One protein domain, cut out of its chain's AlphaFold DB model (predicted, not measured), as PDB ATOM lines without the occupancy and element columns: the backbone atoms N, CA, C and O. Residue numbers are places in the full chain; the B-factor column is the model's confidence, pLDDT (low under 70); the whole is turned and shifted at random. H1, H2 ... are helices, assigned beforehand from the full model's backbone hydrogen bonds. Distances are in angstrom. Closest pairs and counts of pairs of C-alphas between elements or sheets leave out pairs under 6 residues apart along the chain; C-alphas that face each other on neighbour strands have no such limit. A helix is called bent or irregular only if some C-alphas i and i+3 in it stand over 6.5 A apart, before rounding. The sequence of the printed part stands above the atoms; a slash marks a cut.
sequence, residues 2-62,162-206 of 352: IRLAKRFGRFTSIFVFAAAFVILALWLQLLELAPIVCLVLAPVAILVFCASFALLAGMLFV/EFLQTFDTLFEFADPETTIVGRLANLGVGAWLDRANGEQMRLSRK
ATOM      1  N   ILE A   2      58.404  -5.915  -8.331       87.81
ATOM      2  CA  ILE A   2      58.898  -6.309  -9.680       87.81
ATOM      3  C   ILE A   2      59.471  -7.738  -9.745       87.81
ATOM      4  O   ILE A   2      59.114  -8.503 -10.632       87.81
ATOM      5  N   ARG A   3      60.316  -8.144  -8.787       88.31
ATOM      6  CA  ARG A   3      60.842  -9.528  -8.735       88.31
ATOM      7  C   ARG A   3      59.740 -10.589  -8.610       88.31
ATOM      8  O   ARG A   3      59.879 -11.673  -9.164       88.31
ATOM      9  N   LEU A   4      58.667 -10.271  -7.885       87.75
ATOM     10  CA  LEU A   4      57.511 -11.149  -7.704       87.75
ATOM     11  C   LEU A   4      56.691 -11.207  -9.001       87.75
ATOM     12  O   LEU A   4      56.418 -12.302  -9.479       87.75
ATOM     13  N   ALA A   5      56.453 -10.048  -9.625       87.88
ATOM     14  CA  ALA A   5      55.803  -9.906 -10.927       87.88
ATOM     15  C   ALA A   5      56.513 -10.700 -12.024       87.88
ATOM     16  O   ALA A   5      55.882 -11.501 -12.694       87.88
ATOM     17  N   LYS A   6      57.842 -10.604 -12.137       88.12
ATOM     18  CA  LYS A   6      58.621 -11.395 -13.108       88.12
ATOM     19  C   LYS A   6      58.481 -12.909 -12.901       88.12
ATOM     20  O   LYS A   6      58.564 -13.670 -13.860       88.12
ATOM     21  N   ARG A   7      58.263 -13.364 -11.662       86.25
ATOM     22  CA  ARG A   7      58.158 -14.792 -11.326       86.25
ATOM     23  C   ARG A   7      56.738 -15.345 -11.453       86.25
ATOM     24  O   ARG A   7      56.581 -16.467 -11.919       86.25
ATOM     25  N   PHE A   8      55.738 -14.589 -11.011       85.25
ATOM     26  CA  PHE A   8      54.356 -15.059 -10.858       85.25
ATOM     27  C   PHE A   8      53.357 -14.366 -11.791       85.25
ATOM     28  O   PHE A   8      52.189 -14.739 -11.817       85.25
ATOM     29  N   GLY A   9      53.789 -13.371 -12.559       87.81
ATOM     30  CA  GLY A   9      52.953 -12.650 -13.511       87.81
ATOM     31  C   GLY A   9      51.746 -11.984 -12.870       87.81
ATOM     32  O   GLY A   9      51.838 -11.494 -11.739       87.81
ATOM     33  N   ARG A  10      50.600 -12.031 -13.557       85.75
ATOM     34  CA  ARG A  10      49.304 -11.544 -13.050       85.75
ATOM     35  C   ARG A  10      48.901 -12.119 -11.686       85.75
ATOM     36  O   ARG A  10      48.206 -11.459 -10.924       85.75
ATOM     37  N   PHE A  11      49.385 -13.308 -11.311       89.19
ATOM     38  CA  PHE A  11      49.095 -13.897  -9.996       89.19
ATOM     39  C   PHE A  11      49.784 -13.163  -8.839       89.19
ATOM     40  O   PHE A  11      49.459 -13.388  -7.674       89.19
ATOM     41  N   THR A  12      50.696 -12.236  -9.140       91.06
ATOM     42  CA  THR A  12      51.239 -11.282  -8.165       91.06
ATOM     43  C   THR A  12      50.126 -10.491  -7.472       91.06
ATOM     44  O   THR A  12      50.253 -10.197  -6.282       91.06
ATOM     45  N   SER A  13      49.006 -10.238  -8.162       90.69
ATOM     46  CA  SER A  13      47.823  -9.574  -7.604       90.69
ATOM     47  C   SER A  13      47.225 -10.313  -6.401       90.69
ATOM     48  O   SER A  13      46.733  -9.661  -5.486       90.69
ATOM     49  N   ILE A  14      47.353 -11.647  -6.318       92.69
ATOM     50  CA  ILE A  14      46.902 -12.431  -5.152       92.69
ATOM     51  C   ILE A  14      47.685 -12.032  -3.899       92.69
ATOM     52  O   ILE A  14      47.100 -11.845  -2.837       92.69
ATOM     53  N   PHE A  15      49.004 -11.863  -4.016       92.88
ATOM     54  CA  PHE A  15      49.843 -11.463  -2.885       92.88
ATOM     55  C   PHE A  15      49.571 -10.015  -2.463       92.88
ATOM     56  O   PHE A  15      49.570  -9.723  -1.269       92.88
ATOM     57  N   VAL A  16      49.315  -9.122  -3.428       92.19
ATOM     58  CA  VAL A  16      48.924  -7.727  -3.151       92.19
ATOM     59  C   VAL A  16      47.600  -7.687  -2.396       92.19
ATOM     60  O   VAL A  16      47.514  -7.046  -1.351       92.19
ATOM     61  N   PHE A  17      46.599  -8.418  -2.884       94.62
ATOM     62  CA  PHE A  17      45.293  -8.501  -2.243       94.62
ATOM     63  C   PHE A  17      45.370  -9.143  -0.855       94.62
ATOM     64  O   PHE A  17      44.806  -8.610   0.093       94.62
ATOM     65  N   ALA A  18      46.118 -10.239  -0.692       94.62
ATOM     66  CA  ALA A  18      46.295 -10.887   0.606       94.62
ATOM     67  C   ALA A  18      46.939  -9.943   1.637       94.62
ATOM     68  O   ALA A  18      46.490  -9.884   2.781       94.62
ATOM     69  N   ALA A  19      47.948  -9.162   1.236       94.12
ATOM     70  CA  ALA A  19      48.554  -8.156   2.106       94.12
ATOM     71  C   ALA A  19      47.557  -7.042   2.475       94.12
ATOM     72  O   ALA A  19      47.442  -6.693   3.649       94.12
ATOM     73  N   ALA A  20      46.801  -6.525   1.501       94.06
ATOM     74  CA  ALA A  20      45.772  -5.513   1.740       94.06
ATOM     75  C   ALA A  20      44.645  -6.029   2.653       94.06
ATOM     76  O   ALA A  20      44.187  -5.305   3.533       94.06
ATOM     77  N   PHE A  21      44.249  -7.294   2.504       95.69
ATOM     78  CA  PHE A  21      43.263  -7.951   3.359       95.69
ATOM     79  C   PHE A  21      43.742  -8.050   4.814       95.69
ATOM     80  O   PHE A  21      42.991  -7.722   5.730       95.69
ATOM     81  N   VAL A  22      45.005  -8.435   5.044       95.88
ATOM     82  CA  VAL A  22      45.594  -8.462   6.395       95.88
ATOM     83  C   VAL A  22      45.646  -7.057   7.001       95.88
ATOM     84  O   VAL A  22      45.283  -6.885   8.163       95.88
ATOM     85  N   ILE A  23      46.044  -6.043   6.223       94.06
ATOM     86  CA  ILE A  23      46.055  -4.641   6.674       94.06
ATOM     87  C   ILE A  23      44.644  -4.187   7.064       94.06
ATOM     88  O   ILE A  23      44.474  -3.587   8.125       94.06
ATOM     89  N   LEU A  24      43.631  -4.505   6.252       94.31
ATOM     90  CA  LEU A  24      42.237  -4.177   6.548       94.31
ATOM     91  C   LEU A  24      41.755  -4.872   7.831       94.31
ATOM     92  O   LEU A  24      41.131  -4.231   8.672       94.31
ATOM     93  N   ALA A  25      42.078  -6.156   8.015       94.12
ATOM     94  CA  ALA A  25      41.713  -6.905   9.216       94.12
ATOM     95  C   ALA A  25      42.351  -6.314  10.488       94.12
ATOM     96  O   ALA A  25      41.675  -6.173  11.505       94.12
ATOM     97  N   LEU A  26      43.626  -5.916  10.424       93.81
ATOM     98  CA  LEU A  26      44.303  -5.237  11.532       93.81
ATOM     99  C   LEU A  26      43.698  -3.854  11.807       93.81
ATOM    100  O   LEU A  26      43.480  -3.504  12.963       93.81
ATOM    101  N   TRP A  27      43.381  -3.082  10.764       94.44
ATOM    102  CA  TRP A  27      42.715  -1.785  10.908       94.44
ATOM    103  C   TRP A  27      41.343  -1.919  11.591       94.44
ATOM    104  O   TRP A  27      41.024  -1.112  12.466       94.44
ATOM    105  N   LEU A  28      40.573  -2.965  11.261       93.00
ATOM    106  CA  LEU A  28      39.294  -3.276  11.914       93.00
ATOM    107  C   LEU A  28      39.466  -3.635  13.395       93.00
ATOM    108  O   LEU A  28      38.678  -3.180  14.215       93.00
ATOM    109  N   GLN A  29      40.503  -4.396  13.761       93.50
ATOM    110  CA  GLN A  29      40.797  -4.692  15.171       93.50
ATOM    111  C   GLN A  29      41.208  -3.432  15.948       93.50
ATOM    112  O   GLN A  29      40.801  -3.234  17.090       93.50
ATOM    113  N   LEU A  30      41.989  -2.545  15.324       93.50
ATOM    114  CA  LEU A  30      42.415  -1.281  15.934       93.50
ATOM    115  C   LEU A  30      41.269  -0.276  16.107       93.50
ATOM    116  O   LEU A  30      41.388   0.628  16.936       93.50
ATOM    117  N   LEU A  31      40.162  -0.435  15.378       92.81
ATOM    118  CA  LEU A  31      38.980   0.421  15.497       92.81
ATOM    119  C   LEU A  31      38.411   0.416  16.926       92.81
ATOM    120  O   LEU A  31      37.943   1.453  17.391       92.81
ATOM    121  N   GLU A  32      38.505  -0.713  17.636       91.75
ATOM    122  CA  GLU A  32      38.068  -0.833  19.035       91.75
ATOM    123  C   GLU A  32      38.979  -0.064  20.008       91.75
ATOM    124  O   GLU A  32      38.519   0.423  21.039       91.75
ATOM    125  N   LEU A  33      40.265   0.081  19.674       93.31
ATOM    126  CA  LEU A  33      41.275   0.718  20.525       93.31
ATOM    127  C   LEU A  33      41.427   2.223  20.250       93.31
ATOM    128  O   LEU A  33      41.723   2.990  21.166       93.31
ATOM    129  N   ALA A  34      41.248   2.655  18.999       93.75
ATOM    130  CA  ALA A  34      41.469   4.034  18.562       93.75
ATOM    131  C   ALA A  34      40.449   4.477  17.487       93.75
ATOM    132  O   ALA A  34      40.828   4.782  16.350       93.75
ATOM    133  N   PRO A  35      39.148   4.570  17.825       92.38
ATOM    134  CA  PRO A  35      38.074   4.716  16.843       92.38
ATOM    135  C   PRO A  35      38.173   5.993  16.004       92.38
ATOM    136  O   PRO A  35      37.972   5.944  14.794       92.38
ATOM    137  N   ILE A  36      38.527   7.130  16.616       93.19
ATOM    138  CA  ILE A  36      38.619   8.426  15.919       93.19
ATOM    139  C   ILE A  36      39.720   8.393  14.851       93.19
ATOM    140  O   ILE A  36      39.494   8.810  13.719       93.19
ATOM    141  N   VAL A  37      40.901   7.865  15.192       91.25
ATOM    142  CA  VAL A  37      42.034   7.772  14.256       91.25
ATOM    143  C   VAL A  37      41.695   6.822  13.112       91.25
ATOM    144  O   VAL A  37      41.900   7.164  11.948       91.25
ATOM    145  N   CYS A  38      41.128   5.653  13.424       91.38
ATOM    146  CA  CYS A  38      40.719   4.698  12.403       91.38
ATOM    147  C   CYS A  38      39.659   5.294  11.468       91.38
ATOM    148  O   CYS A  38      39.843   5.215  10.259       91.38
ATOM    149  N   LEU A  39      38.626   5.970  11.988       92.38
ATOM    150  CA  LEU A  39      37.601   6.654  11.182       92.38
ATOM    151  C   LEU A  39      38.193   7.680  10.207       92.38
ATOM    152  O   LEU A  39      37.786   7.715   9.049       92.38
ATOM    153  N   VAL A  40      39.184   8.467  10.639       92.69
ATOM    154  CA  VAL A  40      39.889   9.419   9.760       92.69
ATOM    155  C   VAL A  40      40.657   8.696   8.645       92.69
ATOM    156  O   VAL A  40      40.703   9.179   7.516       92.69
ATOM    157  N   LEU A  41      41.229   7.524   8.933       92.31
ATOM    158  CA  LEU A  41      41.969   6.709   7.963       92.31
ATOM    159  C   LEU A  41      41.079   5.797   7.101       92.31
ATOM    160  O   LEU A  41      41.582   5.196   6.149       92.31
ATOM    161  N   ALA A  42      39.778   5.700   7.388       91.75
ATOM    162  CA  ALA A  42      38.853   4.819   6.674       91.75
ATOM    163  C   ALA A  42      38.871   5.019   5.145       91.75
ATOM    164  O   ALA A  42      38.952   4.014   4.437       91.75
ATOM    165  N   PRO A  43      38.884   6.256   4.596       89.25
ATOM    166  CA  PRO A  43      38.933   6.452   3.146       89.25
ATOM    167  C   PRO A  43      40.189   5.853   2.509       89.25
ATOM    168  O   PRO A  43      40.111   5.273   1.430       89.25
ATOM    169  N   VAL A  44      41.337   5.941   3.190       88.31
ATOM    170  CA  VAL A  44      42.606   5.376   2.709       88.31
ATOM    171  C   VAL A  44      42.572   3.850   2.775       88.31
ATOM    172  O   VAL A  44      42.939   3.193   1.805       88.31
ATOM    173  N   ALA A  45      42.092   3.278   3.885       89.88
ATOM    174  CA  ALA A  45      41.970   1.828   4.039       89.88
ATOM    175  C   ALA A  45      41.034   1.220   2.978       89.88
ATOM    176  O   ALA A  45      41.383   0.227   2.340       89.88
ATOM    177  N   ILE A  46      39.883   1.860   2.742       89.75
ATOM    178  CA  ILE A  46      38.917   1.457   1.714       89.75
ATOM    179  C   ILE A  46      39.530   1.599   0.319       89.75
ATOM    180  O   ILE A  46      39.445   0.661  -0.468       89.75
ATOM    181  N   LEU A  47      40.191   2.722   0.016       88.38
ATOM    182  CA  LEU A  47      40.840   2.946  -1.278       88.38
ATOM    183  C   LEU A  47      41.881   1.865  -1.585       88.38
ATOM    184  O   LEU A  47      41.855   1.284  -2.667       88.38
ATOM    185  N   VAL A  48      42.772   1.565  -0.635       89.69
ATOM    186  CA  VAL A  48      43.809   0.533  -0.796       89.69
ATOM    187  C   VAL A  48      43.182  -0.844  -1.002       89.69
ATOM    188  O   VAL A  48      43.617  -1.590  -1.879       89.69
ATOM    189  N   PHE A  49      42.142  -1.177  -0.234       92.12
ATOM    190  CA  PHE A  49      41.445  -2.450  -0.384       92.12
ATOM    191  C   PHE A  49      40.760  -2.565  -1.752       92.12
ATOM    192  O   PHE A  49      41.011  -3.531  -2.470       92.12
ATOM    193  N   CYS A  50      39.979  -1.559  -2.156       90.44
ATOM    194  CA  CYS A  50      39.317  -1.514  -3.460       90.44
ATOM    195  C   CYS A  50      40.321  -1.574  -4.615       90.44
ATOM    196  O   CYS A  50      40.118  -2.345  -5.549       90.44
ATOM    197  N   ALA A  51      41.433  -0.837  -4.533       89.44
ATOM    198  CA  ALA A  51      42.485  -0.889  -5.542       89.44
ATOM    199  C   ALA A  51      43.111  -2.289  -5.629       89.44
ATOM    200  O   ALA A  51      43.255  -2.841  -6.716       89.44
ATOM    201  N   SER A  52      43.419  -2.918  -4.488       91.19
ATOM    202  CA  SER A  52      43.955  -4.285  -4.466       91.19
ATOM    203  C   SER A  52      42.965  -5.322  -5.011       91.19
ATOM    204  O   SER A  52      43.374  -6.272  -5.678       91.19
ATOM    205  N   PHE A  53      41.666  -5.126  -4.767       91.81
ATOM    206  CA  PHE A  53      40.606  -5.970  -5.304       91.81
ATOM    207  C   PHE A  53      40.453  -5.781  -6.816       91.81
ATOM    208  O   PHE A  53      40.324  -6.769  -7.530       91.81
ATOM    209  N   ALA A  54      40.544  -4.546  -7.318       89.69
ATOM    210  CA  ALA A  54      40.544  -4.266  -8.752       89.69
ATOM    211  C   ALA A  54      41.727  -4.946  -9.459       89.69
ATOM    212  O   ALA A  54      41.526  -5.577 -10.490       89.69
ATOM    213  N   LEU A  55      42.930  -4.926  -8.871       90.31
ATOM    214  CA  LEU A  55      44.088  -5.665  -9.401       90.31
ATOM    215  C   LEU A  55      43.877  -7.187  -9.379       90.31
ATOM    216  O   LEU A  55      44.312  -7.893 -10.293       90.31
ATOM    217  N   LEU A  56      43.231  -7.709  -8.329       91.44
ATOM    218  CA  LEU A  56      42.870  -9.125  -8.243       91.44
ATOM    219  C   LEU A  56      41.856  -9.497  -9.329       91.44
ATOM    220  O   LEU A  56      42.042 -10.503 -10.000       91.44
ATOM    221  N   ALA A  57      40.817  -8.690  -9.532       88.19
ATOM    222  CA  ALA A  57      39.840  -8.893 -10.595       88.19
ATOM    223  C   ALA A  57      40.495  -8.778 -11.981       88.19
ATOM    224  O   ALA A  57      40.281  -9.638 -12.835       88.19
ATOM    225  N   GLY A  58      41.373  -7.789 -12.167       84.69
ATOM    226  CA  GLY A  58      42.143  -7.552 -13.389       84.69
ATOM    227  C   GLY A  58      42.929  -8.771 -13.852       84.69
ATOM    228  O   GLY A  58      43.019  -9.028 -15.049       84.69
ATOM    229  N   MET A  59      43.400  -9.618 -12.930       85.31
ATOM    230  CA  MET A  59      44.093 -10.863 -13.282       85.31
ATOM    231  C   MET A  59      43.245 -11.810 -14.159       85.31
ATOM    232  O   MET A  59      43.804 -12.594 -14.934       85.31
ATOM    233  N   LEU A  60      41.914 -11.760 -14.021       82.62
ATOM    234  CA  LEU A  60      40.960 -12.545 -14.811       82.62
ATOM    235  C   LEU A  60      40.717 -11.925 -16.192       82.62
ATOM    236  O   LEU A  60      40.392 -12.647 -17.133       82.62
ATOM    237  N   PHE A  61      40.899 -10.609 -16.307       78.81
ATOM    238  CA  PHE A  61      40.686  -9.837 -17.528       78.81
ATOM    239  C   PHE A  61      41.941  -9.689 -18.391       78.81
ATOM    240  O   PHE A  61      41.823  -9.255 -19.533       78.81
ATOM    241  N   VAL A  62      43.118 -10.113 -17.907       73.88
ATOM    242  CA  VAL A  62      44.331 -10.240 -18.734       73.88
ATOM    243  C   VAL A  62      44.052 -11.221 -19.876       73.88
ATOM    244  O   VAL A  62      44.079 -12.452 -19.701       73.88
ATOM    245  N   GLU A 162      52.028  -8.995 -18.139       87.88
ATOM    246  CA  GLU A 162      50.713  -9.462 -17.675       87.88
ATOM    247  C   GLU A 162      50.326  -8.853 -16.319       87.88
ATOM    248  O   GLU A 162      49.155  -8.574 -16.081       87.88
ATOM    249  N   PHE A 163      51.284  -8.664 -15.404       90.81
ATOM    250  CA  PHE A 163      51.003  -8.008 -14.126       90.81
ATOM    251  C   PHE A 163      50.688  -6.523 -14.305       90.81
ATOM    252  O   PHE A 163      49.756  -6.028 -13.678       90.81
ATOM    253  N   LEU A 164      51.437  -5.818 -15.155       91.50
ATOM    254  CA  LEU A 164      51.196  -4.403 -15.436       91.50
ATOM    255  C   LEU A 164      49.814  -4.185 -16.064       91.50
ATOM    256  O   LEU A 164      49.099  -3.305 -15.606       91.50
ATOM    257  N   GLN A 165      49.373  -5.069 -16.964       89.56
ATOM    258  CA  GLN A 165      48.018  -5.033 -17.537       89.56
ATOM    259  C   GLN A 165      46.895  -5.159 -16.494       89.56
ATOM    260  O   GLN A 165      45.776  -4.720 -16.726       89.56
ATOM    261  N   THR A 166      47.150  -5.724 -15.304       90.00
ATOM    262  CA  THR A 166      46.112  -5.753 -14.251       90.00
ATOM    263  C   THR A 166      45.758  -4.359 -13.727       90.00
ATOM    264  O   THR A 166      44.669  -4.172 -13.183       90.00
ATOM    265  N   PHE A 167      46.652  -3.379 -13.906       89.75
ATOM    266  CA  PHE A 167      46.394  -1.981 -13.571       89.75
ATOM    267  C   PHE A 167      45.463  -1.302 -14.579       89.75
ATOM    268  O   PHE A 167      44.802  -0.341 -14.197       89.75
ATOM    269  N   ASP A 168      45.323  -1.829 -15.800       87.19
ATOM    270  CA  ASP A 168      44.367  -1.304 -16.780       87.19
ATOM    271  C   ASP A 168      42.948  -1.403 -16.224       87.19
ATOM    272  O   ASP A 168      42.208  -0.431 -16.250       87.19
ATOM    273  N   THR A 169      42.600  -2.527 -15.585       85.00
ATOM    274  CA  THR A 169      41.310  -2.678 -14.895       85.00
ATOM    275  C   THR A 169      41.140  -1.662 -13.762       85.00
ATOM    276  O   THR A 169      40.052  -1.133 -13.569       85.00
ATOM    277  N   LEU A 170      42.198  -1.362 -13.001       86.12
ATOM    278  CA  LEU A 170      42.128  -0.343 -11.947       86.12
ATOM    279  C   LEU A 170      41.807   1.038 -12.534       86.12
ATOM    280  O   LEU A 170      40.926   1.723 -12.017       86.12
ATOM    281  N   PHE A 171      42.504   1.436 -13.596       87.19
ATOM    282  CA  PHE A 171      42.350   2.759 -14.199       87.19
ATOM    283  C   PHE A 171      41.161   2.865 -15.158       87.19
ATOM    284  O   PHE A 171      40.662   3.962 -15.368       87.19
ATOM    285  N   GLU A 172      40.626   1.751 -15.647       86.31
ATOM    286  CA  GLU A 172      39.344   1.713 -16.354       86.31
ATOM    287  C   GLU A 172      38.191   2.114 -15.416       86.31
ATOM    288  O   GLU A 172      37.321   2.896 -15.793       86.31
ATOM    289  N   PHE A 173      38.204   1.644 -14.160       81.31
ATOM    290  CA  PHE A 173      37.194   2.017 -13.158       81.31
ATOM    291  C   PHE A 173      37.506   3.322 -12.411       81.31
ATOM    292  O   PHE A 173      36.598   3.954 -11.867       81.31
ATOM    293  N   ALA A 174      38.777   3.714 -12.339       85.19
ATOM    294  CA  ALA A 174      39.241   4.900 -11.633       85.19
ATOM    295  C   ALA A 174      40.273   5.652 -12.478       85.19
ATOM    296  O   ALA A 174      41.457   5.699 -12.142       85.19
ATOM    297  N   ASP A 175      39.806   6.243 -13.575       87.62
ATOM    298  CA  ASP A 175      40.652   6.981 -14.511       87.62
ATOM    299  C   ASP A 175      41.344   8.162 -13.797       87.62
ATOM    300  O   ASP A 175      40.669   8.972 -13.138       87.62
ATOM    301  N   PRO A 176      42.689   8.242 -13.856       87.25
ATOM    302  CA  PRO A 176      43.455   9.281 -13.182       87.25
ATOM    303  C   PRO A 176      43.215  10.683 -13.742       87.25
ATOM    304  O   PRO A 176      43.355  11.653 -12.997       87.25
ATOM    305  N   GLU A 177      42.795  10.827 -14.994       89.25
ATOM    306  CA  GLU A 177      42.536  12.139 -15.586       89.25
ATOM    307  C   GLU A 177      41.177  12.690 -15.136       89.25
ATOM    308  O   GLU A 177      41.031  13.872 -14.807       89.25
ATOM    309  N   THR A 178      40.173  11.819 -15.011       88.88
ATOM    310  CA  THR A 178      38.788  12.240 -14.757       88.88
ATOM    311  C   THR A 178      38.347  12.109 -13.298       88.88
ATOM    312  O   THR A 178      37.469  12.857 -12.857       88.88
ATOM    313  N   THR A 179      38.971  11.245 -12.488       88.75
ATOM    314  CA  THR A 179      38.492  10.933 -11.128       88.75
ATOM    315  C   THR A 179      39.491  11.280 -10.018       88.75
ATOM    316  O   THR A 179      40.704  11.136 -10.152       88.75
ATOM    317  N   ILE A 180      38.987  11.715  -8.851       88.31
ATOM    318  CA  ILE A 180      39.827  11.960  -7.658       88.31
ATOM    319  C   ILE A 180      40.462  10.652  -7.171       88.31
ATOM    320  O   ILE A 180      41.631  10.628  -6.798       88.31
ATOM    321  N   VAL A 181      39.683   9.567  -7.188       85.31
ATOM    322  CA  VAL A 181      40.120   8.223  -6.793       85.31
ATOM    323  C   VAL A 181      41.275   7.758  -7.678       85.31
ATOM    324  O   VAL A 181      42.294   7.319  -7.150       85.31
ATOM    325  N   GLY A 182      41.158   7.937  -8.996       86.50
ATOM    326  CA  GLY A 182      42.212   7.635  -9.959       86.50
ATOM    327  C   GLY A 182      43.473   8.458  -9.729       86.50
ATOM    328  O   GLY A 182      44.564   7.895  -9.679       86.50
ATOM    329  N   ARG A 183      43.345   9.771  -9.478       89.94
ATOM    330  CA  ARG A 183      44.500  10.618  -9.125       89.94
ATOM    331  C   ARG A 183      45.209  10.136  -7.869       89.94
ATOM    332  O   ARG A 183      46.432  10.064  -7.856       89.94
ATOM    333  N   LEU A 184      44.468   9.793  -6.815       88.62
ATOM    334  CA  LEU A 184      45.050   9.280  -5.572       88.62
ATOM    335  C   LEU A 184      45.721   7.917  -5.774       88.62
ATOM    336  O   LEU A 184      46.811   7.692  -5.245       88.62
ATOM    337  N   ALA A 185      45.106   7.029  -6.559       86.56
ATOM    338  CA  ALA A 185      45.709   5.759  -6.934       86.56
ATOM    339  C   ALA A 185      47.017   5.986  -7.707       86.56
ATOM    340  O   ALA A 185      48.055   5.459  -7.307       86.56
ATOM    341  N   ASN A 186      47.003   6.840  -8.733       89.00
ATOM    342  CA  ASN A 186      48.184   7.176  -9.525       89.00
ATOM    343  C   ASN A 186      49.277   7.865  -8.692       89.00
ATOM    344  O   ASN A 186      50.447   7.537  -8.830       89.00
ATOM    345  N   LEU A 187      48.934   8.740  -7.746       90.50
ATOM    346  CA  LEU A 187      49.916   9.293  -6.804       90.50
ATOM    347  C   LEU A 187      50.584   8.201  -5.953       90.50
ATOM    348  O   LEU A 187      51.765   8.308  -5.626       90.50
ATOM    349  N   GLY A 188      49.845   7.146  -5.599       86.12
ATOM    350  CA  GLY A 188      50.362   6.023  -4.821       86.12
ATOM    351  C   GLY A 188      51.228   5.042  -5.619       86.12
ATOM    352  O   GLY A 188      52.171   4.481  -5.058       86.12
ATOM    353  N   VAL A 189      50.921   4.813  -6.903       89.31
ATOM    354  CA  VAL A 189      51.577   3.763  -7.713       89.31
ATOM    355  C   VAL A 189      52.315   4.254  -8.962       89.31
ATOM    356  O   VAL A 189      53.126   3.499  -9.485       89.31
ATOM    357  N   GLY A 190      52.106   5.488  -9.415       89.69
ATOM    358  CA  GLY A 190      52.574   6.020 -10.704       89.69
ATOM    359  C   GLY A 190      54.085   5.928 -10.879       89.69
ATOM    360  O   GLY A 190      54.560   5.190 -11.732       89.69
ATOM    361  N   ALA A 191      54.865   6.507  -9.960       91.56
ATOM    362  CA  ALA A 191      56.331   6.408 -10.009       91.56
ATOM    363  C   ALA A 191      56.845   4.952  -9.956       91.56
ATOM    364  O   ALA A 191      57.932   4.625 -10.442       91.56
ATOM    365  N   TRP A 192      56.083   4.047  -9.331       93.00
ATOM    366  CA  TRP A 192      56.409   2.625  -9.339       93.00
ATOM    367  C   TRP A 192      56.078   1.971 -10.687       93.00
ATOM    368  O   TRP A 192      56.880   1.142 -11.130       93.00
ATOM    369  N   LEU A 193      54.950   2.338 -11.308       91.50
ATOM    370  CA  LEU A 193      54.526   1.894 -12.636       91.50
ATOM    371  C   LEU A 193      55.509   2.359 -13.703       91.50
ATOM    372  O   LEU A 193      55.988   1.513 -14.445       91.50
ATOM    373  N   ASP A 194      55.922   3.626 -13.698       91.44
ATOM    374  CA  ASP A 194      56.915   4.164 -14.640       91.44
ATOM    375  C   ASP A 194      58.211   3.349 -14.595       91.44
ATOM    376  O   ASP A 194      58.715   2.849 -15.601       91.44
ATOM    377  N   ARG A 195      58.714   3.094 -13.383       92.00
ATOM    378  CA  ARG A 195      59.912   2.271 -13.180       92.00
ATOM    379  C   ARG A 195      59.703   0.811 -13.602       92.00
ATOM    380  O   ARG A 195      60.662   0.141 -13.988       92.00
ATOM    381  N   ALA A 196      58.494   0.272 -13.455       91.25
ATOM    382  CA  ALA A 196      58.177  -1.096 -13.849       91.25
ATOM    383  C   ALA A 196      58.007  -1.237 -15.370       91.25
ATOM    384  O   ALA A 196      58.510  -2.217 -15.919       91.25
ATOM    385  N   ASN A 197      57.401  -0.248 -16.028       90.44
ATOM    386  CA  ASN A 197      57.326  -0.109 -17.479       90.44
ATOM    387  C   ASN A 197      58.733   0.015 -18.074       90.44
ATOM    388  O   ASN A 197      59.095  -0.779 -18.935       90.44
ATOM    389  N   GLY A 198      59.588   0.881 -17.522       90.44
ATOM    390  CA  GLY A 198      60.985   0.991 -17.958       90.44
ATOM    391  C   GLY A 198      61.778  -0.319 -17.814       90.44
ATOM    392  O   GLY A 198      62.545  -0.692 -18.702       90.44
ATOM    393  N   GLU A 199      61.575  -1.082 -16.730       90.81
ATOM    394  CA  GLU A 199      62.180  -2.418 -16.595       90.81
ATOM    395  C   GLU A 199      61.594  -3.425 -17.593       90.81
ATOM    396  O   GLU A 199      62.351  -4.227 -18.139       90.81
ATOM    397  N   GLN A 200      60.281  -3.406 -17.844       89.31
ATOM    398  CA  GLN A 200      59.654  -4.256 -18.860       89.31
ATOM    399  C   GLN A 200      60.262  -3.963 -20.236       89.31
ATOM    400  O   GLN A 200      60.689  -4.901 -20.912       89.31
ATOM    401  N   MET A 201      60.440  -2.685 -20.572       87.38
ATOM    402  CA  MET A 201      61.011  -2.253 -21.843       87.38
ATOM    403  C   MET A 201      62.468  -2.672 -21.996       87.38
ATOM    404  O   MET A 201      62.874  -3.250 -23.007       87.38
ATOM    405  N   ARG A 202      63.259  -2.496 -20.934       89.81
ATOM    406  CA  ARG A 202      64.648  -2.962 -20.882       89.81
ATOM    407  C   ARG A 202      64.758  -4.479 -21.062       89.81
ATOM    408  O   ARG A 202      65.701  -4.951 -21.701       89.81
ATOM    409  N   LEU A 203      63.840  -5.257 -20.478       89.06
ATOM    410  CA  LEU A 203      63.800  -6.713 -20.659       89.06
ATOM    411  C   LEU A 203      63.384  -7.095 -22.080       89.06
ATOM    412  O   LEU A 203      64.001  -8.000 -22.634       89.06
ATOM    413  N   SER A 204      62.408  -6.394 -22.664       88.12
ATOM    414  CA  SER A 204      61.979  -6.584 -24.054       88.12
ATOM    415  C   SER A 204      63.152  -6.403 -25.019       88.12
ATOM    416  O   SER A 204      63.533  -7.347 -25.708       88.12
ATOM    417  N   ARG A 205      63.852  -5.261 -24.945       89.00
ATOM    418  CA  ARG A 205      65.040  -4.989 -25.772       89.00
ATOM    419  C   ARG A 205      66.136  -6.038 -25.607       89.00
ATOM    420  O   ARG A 205      66.751  -6.458 -26.581       89.00
ATOM    421  N   LYS A 206      66.382  -6.492 -24.374       90.62
ATOM    422  CA  LYS A 206      67.359  -7.559 -24.124       90.62
ATOM    423  C   LYS A 206      66.935  -8.886 -24.767       90.62
ATOM    424  O   LYS A 206      67.805  -9.597 -25.260       90.62
TER     425      LYS A 206
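AT A GLANCE: This is residues 2 to 62 and 162 to 206 of the 352 residues of the protein "Peptidase_M48 domain-containing protein" of Labrenzia sp. VG12 (UniProt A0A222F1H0). A long helical hairpin, H1 and H2, makes the body; H3 packs across both near the hairpin's open end, and the bent H4 follows, its arm H4b running away until residues 201 to 206 stick out. The 106 printed residues have four named helices, in the order H1, H2, H3, H4, and no named strand: all helix. The whole is only just compact, close to loose, with a radius of gyration of the C-alphas of 15.3 A, and elongated, spanning 52 by 31 by 23 A.

IN THESE COORDINATES: H1, residues 2 to 30, begins at C-alpha 2 (58.898, -6.309, -9.680) and measures 30.9 A; it is irregular, with C-alphas 7 and 10 9.6 A apart and a kink of 128 degrees near residue 10. H2, residues 35 to 61, measures 37.4 A and is irregular, with C-alphas 40 and 43 7.3 A apart. H3, residues 162 to 173, measures 18.3 A. H4, residues 180 to 206, was assigned as one helix by its hydrogen bonds but is bent, with C-alphas 188 and 191 7.9 A apart: H4a, residues 180 to 188, measures 12.4 A, and H4b, residues 191 to 206, measures 22.7 A, ending at C-alpha 206 (67.359, -7.559, -24.124).

HOW THE PARTS SIT: H1 and H2 touch as a hairpin, opposite ways at a shallow tilt of 28 degrees; their closest C-alphas, Phe 17 and Ser 52, are 5.0 A apart. H1, with residues 5 to 13 alone, touches H3 at a steep tilt of 49 degrees, closest at the C-alphas of Arg 10 and Phe 163, 4.1 A. H2, with residues 51 to 61 alone, touches H3 at a steep tilt of 60 degrees, closest at the C-alphas of Gly 58 and Thr 166, 4.4 A. H4a only just touches H2, with 3 pairs of C-alphas within 8 A, about perpendicular at 84 degrees; the closest are Ala 51 and Ala 185, 7.5 A. H4b only just touches H3, also with 3 pairs, closest at the C-alphas of Leu 164 and Leu 193, 7.7 A. H2 and H4b are apart. Every O i to N i+4 pair is within hydrogen-bond range in H4a and H4b, against 19 of 25 in H1, 19 of 23 in H2 and 3 of 8 in H3, where 6 of 9 O i to N i+3 pairs are.

THE WHOLE: The C-alphas farthest apart, Glu 32 and Lys 206, are 52.6 A apart. Residues 63 to 161 are not printed; C-alphas 62 and 162 are 6.5 A apart across the cut. Of the links printed whole, H1 to H2 is tight and H3 to H4 short. No printed residue is under 70 in pLDDT.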